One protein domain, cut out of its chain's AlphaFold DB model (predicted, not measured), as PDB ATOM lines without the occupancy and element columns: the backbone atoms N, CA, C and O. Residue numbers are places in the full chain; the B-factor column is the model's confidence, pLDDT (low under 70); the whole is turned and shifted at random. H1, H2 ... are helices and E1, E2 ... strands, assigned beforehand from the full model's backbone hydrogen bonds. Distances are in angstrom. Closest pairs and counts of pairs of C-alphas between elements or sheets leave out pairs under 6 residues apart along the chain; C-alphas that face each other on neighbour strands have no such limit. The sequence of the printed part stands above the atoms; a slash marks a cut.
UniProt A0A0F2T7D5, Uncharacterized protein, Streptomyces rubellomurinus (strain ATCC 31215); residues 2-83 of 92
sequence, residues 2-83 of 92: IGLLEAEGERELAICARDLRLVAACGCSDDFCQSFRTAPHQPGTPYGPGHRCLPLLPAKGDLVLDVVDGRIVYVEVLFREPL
ATOM      1  N   ILE A   2     129.967 155.164 154.344       96.00
ATOM      2  CA  ILE A   2     128.718 154.550 153.824       96.00
ATOM      3  C   ILE A   2     127.808 155.562 153.109       96.00
ATOM      4  O   ILE A   2     127.530 155.381 151.934       96.00
ATOM      5  N   GLY A   3     127.436 156.668 153.762       96.38
ATOM      6  CA  GLY A   3     126.580 157.675 153.117       96.38
ATOM      7  C   GLY A   3     127.215 158.374 151.904       96.38
ATOM      8  O   GLY A   3     126.493 158.832 151.032       96.38
ATOM      9  N   LEU A   4     128.552 158.428 151.818       97.19
ATOM     10  CA  LEU A   4     129.243 158.959 150.633       97.19
ATOM     11  C   LEU A   4     129.195 157.947 149.484       97.19
ATOM     12  O   LEU A   4     128.900 158.325 148.365       97.19
ATOM     13  N   LEU A   5     129.404 156.659 149.769       97.94
ATOM     14  CA  LEU A   5     129.237 155.589 148.782       97.94
ATOM     15  C   LEU A   5     127.810 155.554 148.227       97.94
ATOM     16  O   LEU A   5     127.620 155.449 147.023       97.94
ATOM     17  N   GLU A   6     126.803 155.685 149.091       97.56
ATOM     18  CA  GLU A   6     125.405 155.752 148.655       97.56
ATOM     19  C   GLU A   6     125.133 156.982 147.775       97.56
ATOM     20  O   GLU A   6     124.427 156.858 146.776       97.56
ATOM     21  N   ALA A   7     125.716 158.142 148.104       97.00
ATOM     22  CA  ALA A   7     125.595 159.359 147.298       97.00
ATOM     23  C   ALA A   7     126.248 159.226 145.911       97.00
ATOM     24  O   ALA A   7     125.701 159.736 144.938       97.00
ATOM     25  N   GLU A   8     127.355 158.486 145.807       96.19
ATOM     26  CA  GLU A   8     128.023 158.157 144.538       96.19
ATOM     27  C   GLU A   8     127.335 157.006 143.766       96.19
ATOM     28  O   GLU A   8     127.820 156.564 142.729       96.19
ATOM     29  N   GLY A   9     126.203 156.480 144.256       97.19
ATOM     30  CA  GLY A   9     125.477 155.372 143.618       97.19
ATOM     31  C   GLY A   9     126.097 153.986 143.845       97.19
ATOM     32  O   GLY A   9     125.641 152.992 143.281       97.19
ATOM     33  N   GLU A  10     127.091 153.881 144.722       97.81
ATOM     34  CA  GLU A  10     127.890 152.684 144.985       97.81
ATOM     35  C   GLU A  10     127.287 151.832 146.111       97.81
ATOM     36  O   GLU A  10     127.918 151.532 147.130       97.81
ATOM     37  N   ARG A  11     126.016 151.444 145.948       96.81
ATOM     38  CA  ARG A  11     125.228 150.770 146.996       96.81
ATOM     39  C   ARG A  11     125.838 149.445 147.462       96.81
ATOM     40  O   ARG A  11     125.875 149.186 148.663       96.81
ATOM     41  N   GLU A  12     126.334 148.624 146.543       96.44
ATOM     42  CA  GLU A  12     126.956 147.339 146.892       96.44
ATOM     43  C   GLU A  12     128.244 147.545 147.698       96.44
ATOM     44  O   GLU A  12     128.452 146.912 148.735       96.44
ATOM     45  N   LEU A  13     129.063 148.527 147.308       97.38
ATOM     46  CA  LEU A  13     130.241 148.907 148.085       97.38
ATOM     47  C   LEU A  13     129.854 149.474 149.455       97.38
ATOM     48  O   LEU A  13     130.544 149.196 150.433       97.38
ATOM     49  N   ALA A  14     128.751 150.219 149.565       97.38
ATOM     50  CA  ALA A  14     128.243 150.723 150.842       97.38
ATOM     51  C   ALA A  14     127.843 149.593 151.809       97.38
ATOM     52  O   ALA A  14     128.024 149.728 153.024       97.38
ATOM     53  N   ILE A  15     127.343 148.469 151.284       95.12
ATOM     54  CA  ILE A  15     127.064 147.256 152.063       95.12
ATOM     55  C   ILE A  15     128.379 146.613 152.511       95.12
ATOM     56  O   ILE A  15     128.573 146.405 153.712       95.12
ATOM     57  N   CYS A  16     129.310 146.366 151.584       92.38
ATOM     58  CA  CYS A  16     130.614 145.769 151.898       92.38
ATOM     59  C   CYS A  16     131.439 146.619 152.878       92.38
ATOM     60  O   CYS A  16     132.140 146.083 153.735       92.38
ATOM     61  N   ALA A  17     131.311 147.946 152.808       94.94
ATOM     62  CA  ALA A  17     132.002 148.906 153.661       94.94
ATOM     63  C   ALA A  17     131.728 148.717 155.166       94.94
ATOM     64  O   ALA A  17     132.502 149.196 155.995       94.94
ATOM     65  N   ARG A  18     130.631 148.040 155.533       91.12
ATOM     66  CA  ARG A  18     130.266 147.764 156.932       91.12
ATOM     67  C   ARG A  18     131.141 146.703 157.596       91.12
ATOM     68  O   ARG A  18     131.220 146.705 158.818       91.12
ATOM     69  N   ASP A  19     131.782 145.836 156.815       89.94
ATOM     70  CA  ASP A  19     132.602 144.718 157.308       89.94
ATOM     71  C   ASP A  19     134.047 144.790 156.784       89.94
ATOM     72  O   ASP A  19     134.710 143.780 156.541       89.94
ATOM     73  N   LEU A  20     134.563 146.008 156.574       93.38
ATOM     74  CA  LEU A  20     135.973 146.173 156.234       93.38
ATOM     75  C   LEU A  20     136.851 145.795 157.419       93.38
ATOM     76  O   LEU A  20     136.666 146.259 158.544       93.38
ATOM     77  N   ARG A  21     137.871 144.993 157.126       92.81
ATOM     78  CA  ARG A  21     138.893 144.594 158.087       92.81
ATOM     79  C   ARG A  21     140.181 145.321 157.773       92.81
ATOM     80  O   ARG A  21     140.618 145.323 156.629       92.81
ATOM     81  N   LEU A  22     140.809 145.899 158.788       94.31
ATOM     82  CA  LEU A  22     142.158 146.432 158.660       94.31
ATOM     83  C   LEU A  22     143.137 145.256 158.575       94.31
ATOM     84  O   LEU A  22     143.254 144.477 159.520       94.31
ATOM     85  N   VAL A  23     143.824 145.127 157.441       96.50
ATOM     86  CA  VAL A  23     144.857 144.105 157.207       96.50
ATOM     87  C   VAL A  23     146.250 144.674 157.452       96.50
ATOM     88  O   VAL A  23     147.085 144.020 158.070       96.50
ATOM     89  N   ALA A  24     146.505 145.896 156.991       95.19
ATOM     90  CA  ALA A  24     147.765 146.594 157.222       95.19
ATOM     91  C   ALA A  24     147.553 148.109 157.166       95.19
ATOM     92  O   ALA A  24     146.723 148.588 156.397       95.19
ATOM     93  N   ALA A  25     148.335 148.871 157.929       94.62
ATOM     94  CA  ALA A  25     148.448 150.313 157.718       94.62
ATOM     95  C   ALA A  25     149.200 150.618 156.405       94.62
ATOM     96  O   ALA A  25     149.897 149.753 155.866       94.62
ATOM     97  N   CYS A  26     149.078 151.850 155.901       94.44
ATOM     98  CA  CYS A  26     149.855 152.333 154.755       94.44
ATOM     99  C   CYS A  26     151.369 152.192 154.994       94.44
ATOM    100  O   CYS A  26     152.072 151.618 154.160       94.44
ATOM    101  N   GLY A  27     151.838 152.618 156.173       92.31
ATOM    102  CA  GLY A  27     153.231 152.483 156.609       92.31
ATOM    103  C   GLY A  27     154.133 153.675 156.278       92.31
ATOM    104  O   GLY A  27     155.321 153.617 156.581       92.31
ATOM    105  N   CYS A  28     153.601 154.749 155.687       94.50
ATOM    106  CA  CYS A  28     154.318 156.021 155.587       94.50
ATOM    107  C   CYS A  28     154.456 156.693 156.963       94.50
ATOM    108  O   CYS A  28     153.705 156.400 157.894       94.50
ATOM    109  N   SER A  29     155.403 157.621 157.075       95.06
ATOM    110  CA  SER A  29     155.646 158.412 158.288       95.06
ATOM    111  C   SER A  29     154.892 159.745 158.319       95.06
ATOM    112  O   SER A  29     155.115 160.539 159.229       95.06
ATOM    113  N   ASP A  30     154.044 160.007 157.325       96.81
ATOM    114  CA  ASP A  30     153.296 161.256 157.215       96.81
ATOM    115  C   ASP A  30     152.200 161.339 158.283       96.81
ATOM    116  O   ASP A  30     151.377 160.434 158.421       96.81
ATOM    117  N   ASP A  31     152.169 162.445 159.024       94.75
ATOM    118  CA  ASP A  31     151.264 162.665 160.159       94.75
ATOM    119  C   ASP A  31     149.795 162.859 159.748       94.75
ATOM    120  O   ASP A  31     148.875 162.577 160.519       94.75
ATOM    121  N   PHE A  32     149.568 163.302 158.514       95.94
ATOM    122  CA  PHE A  32     148.244 163.484 157.933       95.94
ATOM    123  C   PHE A  32     147.653 162.196 157.348       95.94
ATOM    124  O   PHE A  32     146.465 162.189 157.011       95.94
ATOM    125  N   CYS A  33     148.450 161.133 157.193       97.88
ATOM    126  CA  CYS A  33     148.047 159.902 156.524       97.88
ATOM    127  C   CYS A  33     147.588 158.842 157.526       97.88
ATOM    128  O   CYS A  33     148.318 158.423 158.421       97.88
ATOM    129  N   GLN A  34     146.364 158.362 157.333       97.06
ATOM    130  CA  GLN A  34     145.758 157.304 158.141       97.06
ATOM    131  C   GLN A  34     145.255 156.148 157.270       97.06
ATOM    132  O   GLN A  34     144.380 155.381 157.673       97.06
ATOM    133  N   SER A  35     145.783 156.050 156.051       97.50
ATOM    134  CA  SER A  35     145.357 155.102 155.030       97.50
ATOM    135  C   SER A  35     145.689 153.656 155.408       97.50
ATOM    136  O   SER A  35     146.660 153.379 156.122       97.50
ATOM    137  N   PHE A  36     144.893 152.708 154.920       96.75
ATOM    138  CA  PHE A  36     145.036 151.297 155.276       96.75
ATOM    139  C   PHE A  36     144.565 150.349 154.172       96.75
ATOM    140  O   PHE A  36     143.704 150.663 153.355       96.75
ATOM    141  N   ARG A  37     145.130 149.141 154.184       97.50
ATOM    142  CA  ARG A  37     144.754 148.020 153.326       97.50
ATOM    143  C   ARG A  37     143.691 147.169 154.000       97.50
ATOM    144  O   ARG A  37     143.772 146.892 155.201       97.50
ATOM    145  N   THR A  38     142.756 146.688 153.195       97.12
ATOM    146  CA  THR A  38     141.693 145.754 153.598       97.12
ATOM    147  C   THR A  38     141.877 144.356 153.009       97.12
ATOM    148  O   THR A  38     141.153 143.428 153.364       97.12
ATOM    149  N   ALA A  39     142.889 144.184 152.157       95.19
ATOM    150  CA  ALA A  39     143.356 142.905 151.642       95.19
ATOM    151  C   ALA A  39     144.899 142.867 151.614       95.19
ATOM    152  O   ALA A  39     145.534 143.924 151.526       95.19
ATOM    153  N   PRO A  40     145.529 141.678 151.683       94.00
ATOM    154  CA  PRO A  40     146.965 141.548 151.454       94.00
ATOM    155  C   PRO A  40     147.343 142.072 150.068       94.00
ATOM    156  O   PRO A  40     146.685 141.758 149.079       94.00
ATOM    157  N   HIS A  41     148.413 142.857 149.992       93.31
ATOM    158  CA  HIS A  41     148.918 143.384 148.732       93.31
ATOM    159  C   HIS A  41     150.425 143.621 148.829       93.31
ATOM    160  O   HIS A  41     150.905 144.157 149.830       93.31
ATOM    161  N   GLN A  42     151.167 143.204 147.801       90.94
ATOM    162  CA  GLN A  42     152.614 143.367 147.752       90.94
ATOM    163  C   GLN A  42     152.968 144.836 147.454       90.94
ATOM    164  O   GLN A  42     152.536 145.367 146.429       90.94
ATOM    165  N   PRO A  43     153.775 145.503 148.300       87.75
ATOM    166  CA  PRO A  43     154.198 146.876 148.048       87.75
ATOM    167  C   PRO A  43     154.891 147.041 146.688       87.75
ATOM    168  O   PRO A  43     155.681 146.190 146.280       87.75
ATOM    169  N   GLY A  44     154.610 148.153 146.005       87.81
ATOM    170  CA  GLY A  44     155.231 148.497 144.721       87.81
ATOM    171  C   GLY A  44     154.691 147.727 143.512       87.81
ATOM    172  O   GLY A  44     155.254 147.848 142.427       87.81
ATOM    173  N   THR A  45     153.618 146.948 143.672       94.25
ATOM    174  CA  THR A  45     152.967 146.233 142.565       94.25
ATOM    175  C   THR A  45     151.600 146.842 142.248       94.25
ATOM    176  O   THR A  45     150.959 147.378 143.146       94.25
ATOM    177  N   PRO A  46     151.137 146.820 140.988       94.19
ATOM    178  CA  PRO A  46     149.781 147.252 140.661       94.19
ATOM    179  C   PRO A  46     148.740 146.235 141.154       94.19
ATOM    180  O   PRO A  46     149.029 145.045 141.271       94.19
ATOM    181  N   TYR A  47     147.501 146.684 141.369       93.75
ATOM    182  CA  TYR A  47     146.379 145.799 141.716       93.75
ATOM    183  C   TYR A  47     145.925 144.891 140.561       93.75
ATOM    184  O   TYR A  47     145.385 143.816 140.811       93.75
ATOM    185  N   GLY A  48     146.185 145.283 139.310       93.50
ATOM    186  CA  GLY A  48     145.847 144.501 138.119       93.50
ATOM    187  C   GLY A  48     144.466 144.824 137.527       93.50
ATOM    188  O   GLY A  48     143.862 145.838 137.881       93.50
ATOM    189  N   PRO A  49     143.981 144.009 136.569       96.38
ATOM    190  CA  PRO A  49     142.673 144.192 135.937       96.38
ATOM    191  C   PRO A  49     141.528 144.250 136.953       96.38
ATOM    192  O   PRO A  49     141.600 143.629 138.007       96.38
ATOM    193  N   GLY A  50     140.472 145.001 136.630       95.56
ATOM    194  CA  GLY A  50     139.327 145.185 137.531       95.56
ATOM    195  C   GLY A  50     139.568 146.200 138.654       95.56
ATOM    196  O   GLY A  50     138.626 146.542 139.369       95.56
ATOM    197  N   HIS A  51     140.796 146.720 138.787       97.75
ATOM    198  CA  HIS A  51     141.091 147.854 139.656       97.75
ATOM    199  C   HIS A  51     140.432 149.133 139.139       97.75
ATOM    200  O   HIS A  51     140.541 149.483 137.961       97.75
ATOM    201  N   ARG A  52     139.780 149.857 140.046       97.38
ATOM    202  CA  ARG A  52     139.379 151.245 139.852       97.38
ATOM    203  C   ARG A  52     139.586 152.040 141.129       97.38
ATOM    204  O   ARG A  52     139.402 151.531 142.233       97.38
ATOM    205  N   CYS A  53     139.908 153.309 140.940       97.31
ATOM    206  CA  CYS A  53     139.969 154.304 141.994       97.31
ATOM    207  C   CYS A  53     138.614 155.021 142.086       97.31
ATOM    208  O   CYS A  53     138.063 155.442 141.067       97.31
ATOM    209  N   LEU A  54     138.069 155.124 143.296       98.12
ATOM    210  CA  LEU A  54     136.804 155.783 143.596       98.12
ATOM    211  C   LEU A  54     137.046 156.898 144.626       98.12
ATOM    212  O   LEU A  54     137.070 156.623 145.832       98.12
ATOM    213  N   PRO A  55     137.241 158.151 144.182       97.44
ATOM    214  CA  PRO A  55     137.270 159.290 145.085       97.44
ATOM    215  C   PRO A  55     135.865 159.537 145.635       97.44
ATOM    216  O   PRO A  55     134.900 159.645 144.885       97.44
ATOM    217  N   LEU A  56     135.753 159.631 146.955       97.69
ATOM    218  CA  LEU A  56     134.546 160.097 147.624       97.69
ATOM    219  C   LEU A  56     134.705 161.587 147.926       97.69
ATOM    220  O   LEU A  56     135.818 162.051 148.164       97.69
ATOM    221  N   LEU A  57     133.596 162.327 147.966       95.12
ATOM    222  CA  LEU A  57     133.598 163.783 148.153       95.12
ATOM    223  C   LEU A  57     133.125 164.186 149.566       95.12
ATOM    224  O   LEU A  57     131.997 164.652 149.744       95.12
ATOM    225  N   PRO A  58     133.935 163.983 150.624       95.94
ATOM    226  CA  PRO A  58     133.614 164.483 151.953       95.94
ATOM    227  C   PRO A  58     133.769 166.010 152.021       95.94
ATOM    228  O   PRO A  58     134.521 166.616 151.270       95.94
ATOM    229  N   ALA A  59     133.146 166.635 153.021       95.25
ATOM    230  CA  ALA A  59     133.318 168.070 153.275       95.25
ATOM    231  C   ALA A  59     134.736 168.467 153.749       95.25
ATOM    232  O   ALA A  59     135.073 169.648 153.742       95.25
ATOM    233  N   LYS A  60     135.549 167.508 154.219       95.50
ATOM    234  CA  LYS A  60     136.905 167.741 154.735       95.50
ATOM    235  C   LYS A  60     137.814 166.540 154.482       95.50
ATOM    236  O   LYS A  60     137.411 165.404 154.763       95.50
ATOM    237  N   GLY A  61     139.048 166.851 154.080       97.00
ATOM    238  CA  GLY A  61     140.118 165.893 153.812       97.00
ATOM    239  C   GLY A  61     139.808 164.992 152.625       97.00
ATOM    240  O   GLY A  61     138.739 165.093 152.026       97.00
ATOM    241  N   ASP A  62     140.718 164.074 152.337       97.56
ATOM    242  CA  ASP A  62     140.571 163.155 151.213       97.56
ATOM    243  C   ASP A  62     140.082 161.793 151.699       97.56
ATOM    244  O   ASP A  62     140.400 161.328 152.803       97.56
ATOM    245  N   LEU A  63     139.237 161.171 150.880       98.00
ATOM    246  CA  LEU A  63     138.772 159.808 151.083       98.00
ATOM    247  C   LEU A  63     138.658 159.121 149.727       98.00
ATOM    248  O   LEU A  63     137.699 159.355 148.998       98.00
ATOM    249  N   VAL A  64     139.625 158.270 149.408       98.31
ATOM    250  CA  VAL A  64     139.700 157.580 148.117       98.31
ATOM    251  C   VAL A  64     139.742 156.078 148.355       98.31
ATOM    252  O   VAL A  64     140.397 155.605 149.281       98.31
ATOM    253  N   LEU A  65     138.993 155.319 147.561       98.44
ATOM    254  CA  LEU A  65     138.931 153.866 147.670       98.44
ATOM    255  C   LEU A  65     139.559 153.227 146.440       98.44
ATOM    256  O   LEU A  65     139.140 153.516 145.320       98.44
ATOM    257  N   ASP A  66     140.477 152.288 146.645       97.81
ATOM    258  CA  ASP A  66     140.826 151.346 145.588       97.81
ATOM    259  C   ASP A  66     139.896 150.148 145.667       97.81
ATOM    260  O   ASP A  66     139.756 149.504 146.715       97.81
ATOM    261  N   VAL A  67     139.265 149.846 144.541       97.88
ATOM    262  CA  VAL A  67     138.311 148.754 144.395       97.88
ATOM    263  C   VAL A  67     138.835 147.786 143.348       97.88
ATOM    264  O   VAL A  67     139.190 148.213 142.258       97.88
ATOM    265  N   VAL A  68     138.844 146.493 143.653       97.44
ATOM    266  CA  VAL A  68     139.150 145.416 142.700       97.44
ATOM    267  C   VAL A  68     137.964 144.468 142.680       97.44
ATOM    268  O   VAL A  68     137.585 143.943 143.728       97.44
ATOM    269  N   ASP A  69     137.339 144.297 141.515       95.50
ATOM    270  CA  ASP A  69     136.191 143.398 141.315       95.50
ATOM    271  C   ASP A  69     135.076 143.584 142.365       95.50
ATOM    272  O   ASP A  69     134.552 142.635 142.950       95.50
ATOM    273  N   GLY A  70     134.741 144.846 142.655       94.38
ATOM    274  CA  GLY A  70     133.698 145.202 143.622       94.38
ATOM    275  C   GLY A  70     134.106 145.064 145.093       94.38
ATOM    276  O   GLY A  70     133.256 145.183 145.972       94.38
ATOM    277  N   ARG A  71     135.388 144.840 145.397       95.25
ATOM    278  CA  ARG A  71     135.912 144.813 146.770       95.25
ATOM    279  C   ARG A  71     136.822 145.995 147.024       95.25
ATOM    280  O   ARG A  71     137.771 146.208 146.282       95.25
ATOM    281  N   ILE A  72     136.573 146.723 148.108       97.94
ATOM    282  CA  ILE A  72     137.485 147.763 148.592       97.94
ATOM    283  C   ILE A  72     138.739 147.054 149.114       97.94
ATOM    284  O   ILE A  72     138.627 146.252 150.044       97.94
ATOM    285  N   VAL A  73     139.901 147.321 148.514       97.38
ATOM    286  CA  VAL A  73     141.206 146.717 148.863       97.38
ATOM    287  C   VAL A  73     142.153 147.699 149.559       97.38
ATOM    288  O   VAL A  73     143.082 147.277 150.259       97.38
ATOM    289  N   TYR A  74     141.898 148.999 149.412       97.75
ATOM    290  CA  TYR A  74     142.620 150.073 150.086       97.75
ATOM    291  C   TYR A  74     141.693 151.257 150.342       97.75
ATOM    292  O   TYR A  74     140.792 151.544 149.552       97.75
ATOM    293  N   VAL A  75     141.918 151.923 151.470       98.12
ATOM    294  CA  VAL A  75     141.210 153.132 151.878       98.12
ATOM    295  C   VAL A  75     142.255 154.199 152.155       98.12
ATOM    296  O   VAL A  75     143.015 154.097 153.120       98.12
ATOM    297  N   GLU A  76     142.279 155.223 151.316       98.19
ATOM    298  CA  GLU A  76     143.077 156.419 151.519       98.19
ATOM    299  C   GLU A  76     142.334 157.403 152.421       98.19
ATOM    300  O   GLU A  76     141.181 157.746 152.165       98.19
ATOM    301  N   VAL A  77     142.989 157.837 153.498       97.88
ATOM    302  CA  VAL A  77     142.430 158.748 154.501       97.88
ATOM    303  C   VAL A  77     143.479 159.810 154.809       97.88
ATOM    304  O   VAL A  77     144.389 159.559 155.602       97.88
ATOM    305  N   LEU A  78     143.355 160.990 154.199       98.19
ATOM    306  CA  LEU A  78     144.339 162.074 154.331       98.19
ATOM    307  C   LEU A  78     143.698 163.344 154.894       98.19
ATOM    308  O   LEU A  78     142.565 163.679 154.554       98.19
ATOM    309  N   PHE A  79     144.430 164.074 155.741       97.50
ATOM    310  CA  PHE A  79     144.021 165.386 156.276       97.50
ATOM    311  C   PHE A  79     142.682 165.372 157.045       97.50
ATOM    312  O   PHE A  79     141.891 166.320 156.996       97.50
ATOM    313  N   ARG A  80     142.414 164.284 157.777       94.94
ATOM    314  CA  ARG A  80     141.201 164.099 158.595       94.94
ATOM    315  C   ARG A  80     141.531 163.966 160.071       94.94
ATOM    316  O   ARG A  80     142.666 163.683 160.441       94.94
ATOM    317  N   GLU A  81     140.516 164.133 160.914       93.25
ATOM    318  CA  GLU A  81     140.620 163.796 162.331       93.25
ATOM    319  C   GLU A  81     141.078 162.337 162.518       93.25
ATOM    320  O   GLU A  81     140.785 161.490 161.663       93.25
ATOM    321  N   PRO A  82     141.759 162.017 163.635       92.44
ATOM    322  CA  PRO A  82     142.177 160.657 163.929       92.44
ATOM    323  C   PRO A  82     141.030 159.645 163.832       92.44
ATOM    324  O   PRO A  82     139.921 159.882 164.332       92.44
ATOM    325  N   LEU A  83     141.300 158.498 163.207       90.19
ATOM    326  CA  LEU A  83     140.367 157.384 163.152       90.19
ATOM    327  C   LEU A  83     139.995 156.958 164.573       90.19
ATOM    328  O   LEU A  83     140.827 156.834 165.471       90.19
TER     329      LEU A  83
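Overview. This is residues 2 to 83 of the 92 residues of an uncharacterized protein of Streptomyces rubellomurinus (strain ATCC 31215) (UniProt A0A0F2T7D5). A small three-stranded antiparallel sheet, E1 to E3, forms the middle of the domain, with a short helical hairpin, H1 and H2, at one end and a long loop, within residues 20 to 50, reaching out at the other. Residues 36 to 37 of that loop pair with E3, and residues 24 to 25 pair with 36 to 37 in turn. The printed part has 82 residues, with two named helices followed by three named strands, in the order H1 H2 E1 E2 E3; the sheet's order is E1, E2, E3. The class is mixed, helices and strands, though under half of the residues, 36, are in named elements. The whole is compact, with a radius of gyration of the C-alphas of 12.5 A and spans of 34 by 31 by 19 A.

Along the chain. In the sheet, E1 is residues 51 to 56, 16.0 A long, E2 is residues 62 to 68, 19.7 A, and E3 is residues 71 to 78, 20.6 A. E3 ends with C-alpha 78 at (144.339, 162.074, 154.331). H1 is residues 2 to 7, 8.7 A long, and begins with C-alpha 2 at (128.718, 154.550, 153.824). H2 is residues 11 to 19, 14.0 A long, and ends with C-alpha 19 at (132.602, 144.718, 157.308).

Arrangement. The strands form a meander, each the antiparallel neighbour of the one before; E1 and E3 are edge strands. The hairpin of E1 and E2 has directions at 155 degrees, with N 54 and O 65 within hydrogen-bond range at 2.8 A. The hairpin of E2 and E3 has directions at 162 degrees, with N 73 and O 66 at 2.8 A and N 76 and O 64 at 2.8 A. The sheet is only just strongly twisted, with C-alphas up to 4.2 A off its best plane. H1 is on the sheet but only grazes it, with residues 3 to 7; the closest C-alphas of H1 and E1 are those of Leu 4 and Leu 56, 6.2 A apart. H2 also only grazes the sheet, with residues 12 to 17; its closest C-alphas to E3 are those of Leu 13 and Arg 71, 7.1 A apart. H1 and H2 form a helical hairpin and touch, their closest C-alphas being those of Ile 2 and Ala 14 at 4.9 A; they run opposite ways at a shallow tilt of 9 degrees. Every O i to N i+4 pair is within hydrogen-bond range in H1, and 3 of 5 in H2.

Size, cuts and confidence. The two C-alphas farthest apart are those of Gly 9 and Ser 29, 33.7 A. The printed part, residues 2 to 83, has no cut. The link from H2 to E1, 31 residues, is long; the other links are tight. The mean pLDDT of the printed part is 95.7, and no printed residue is under 70.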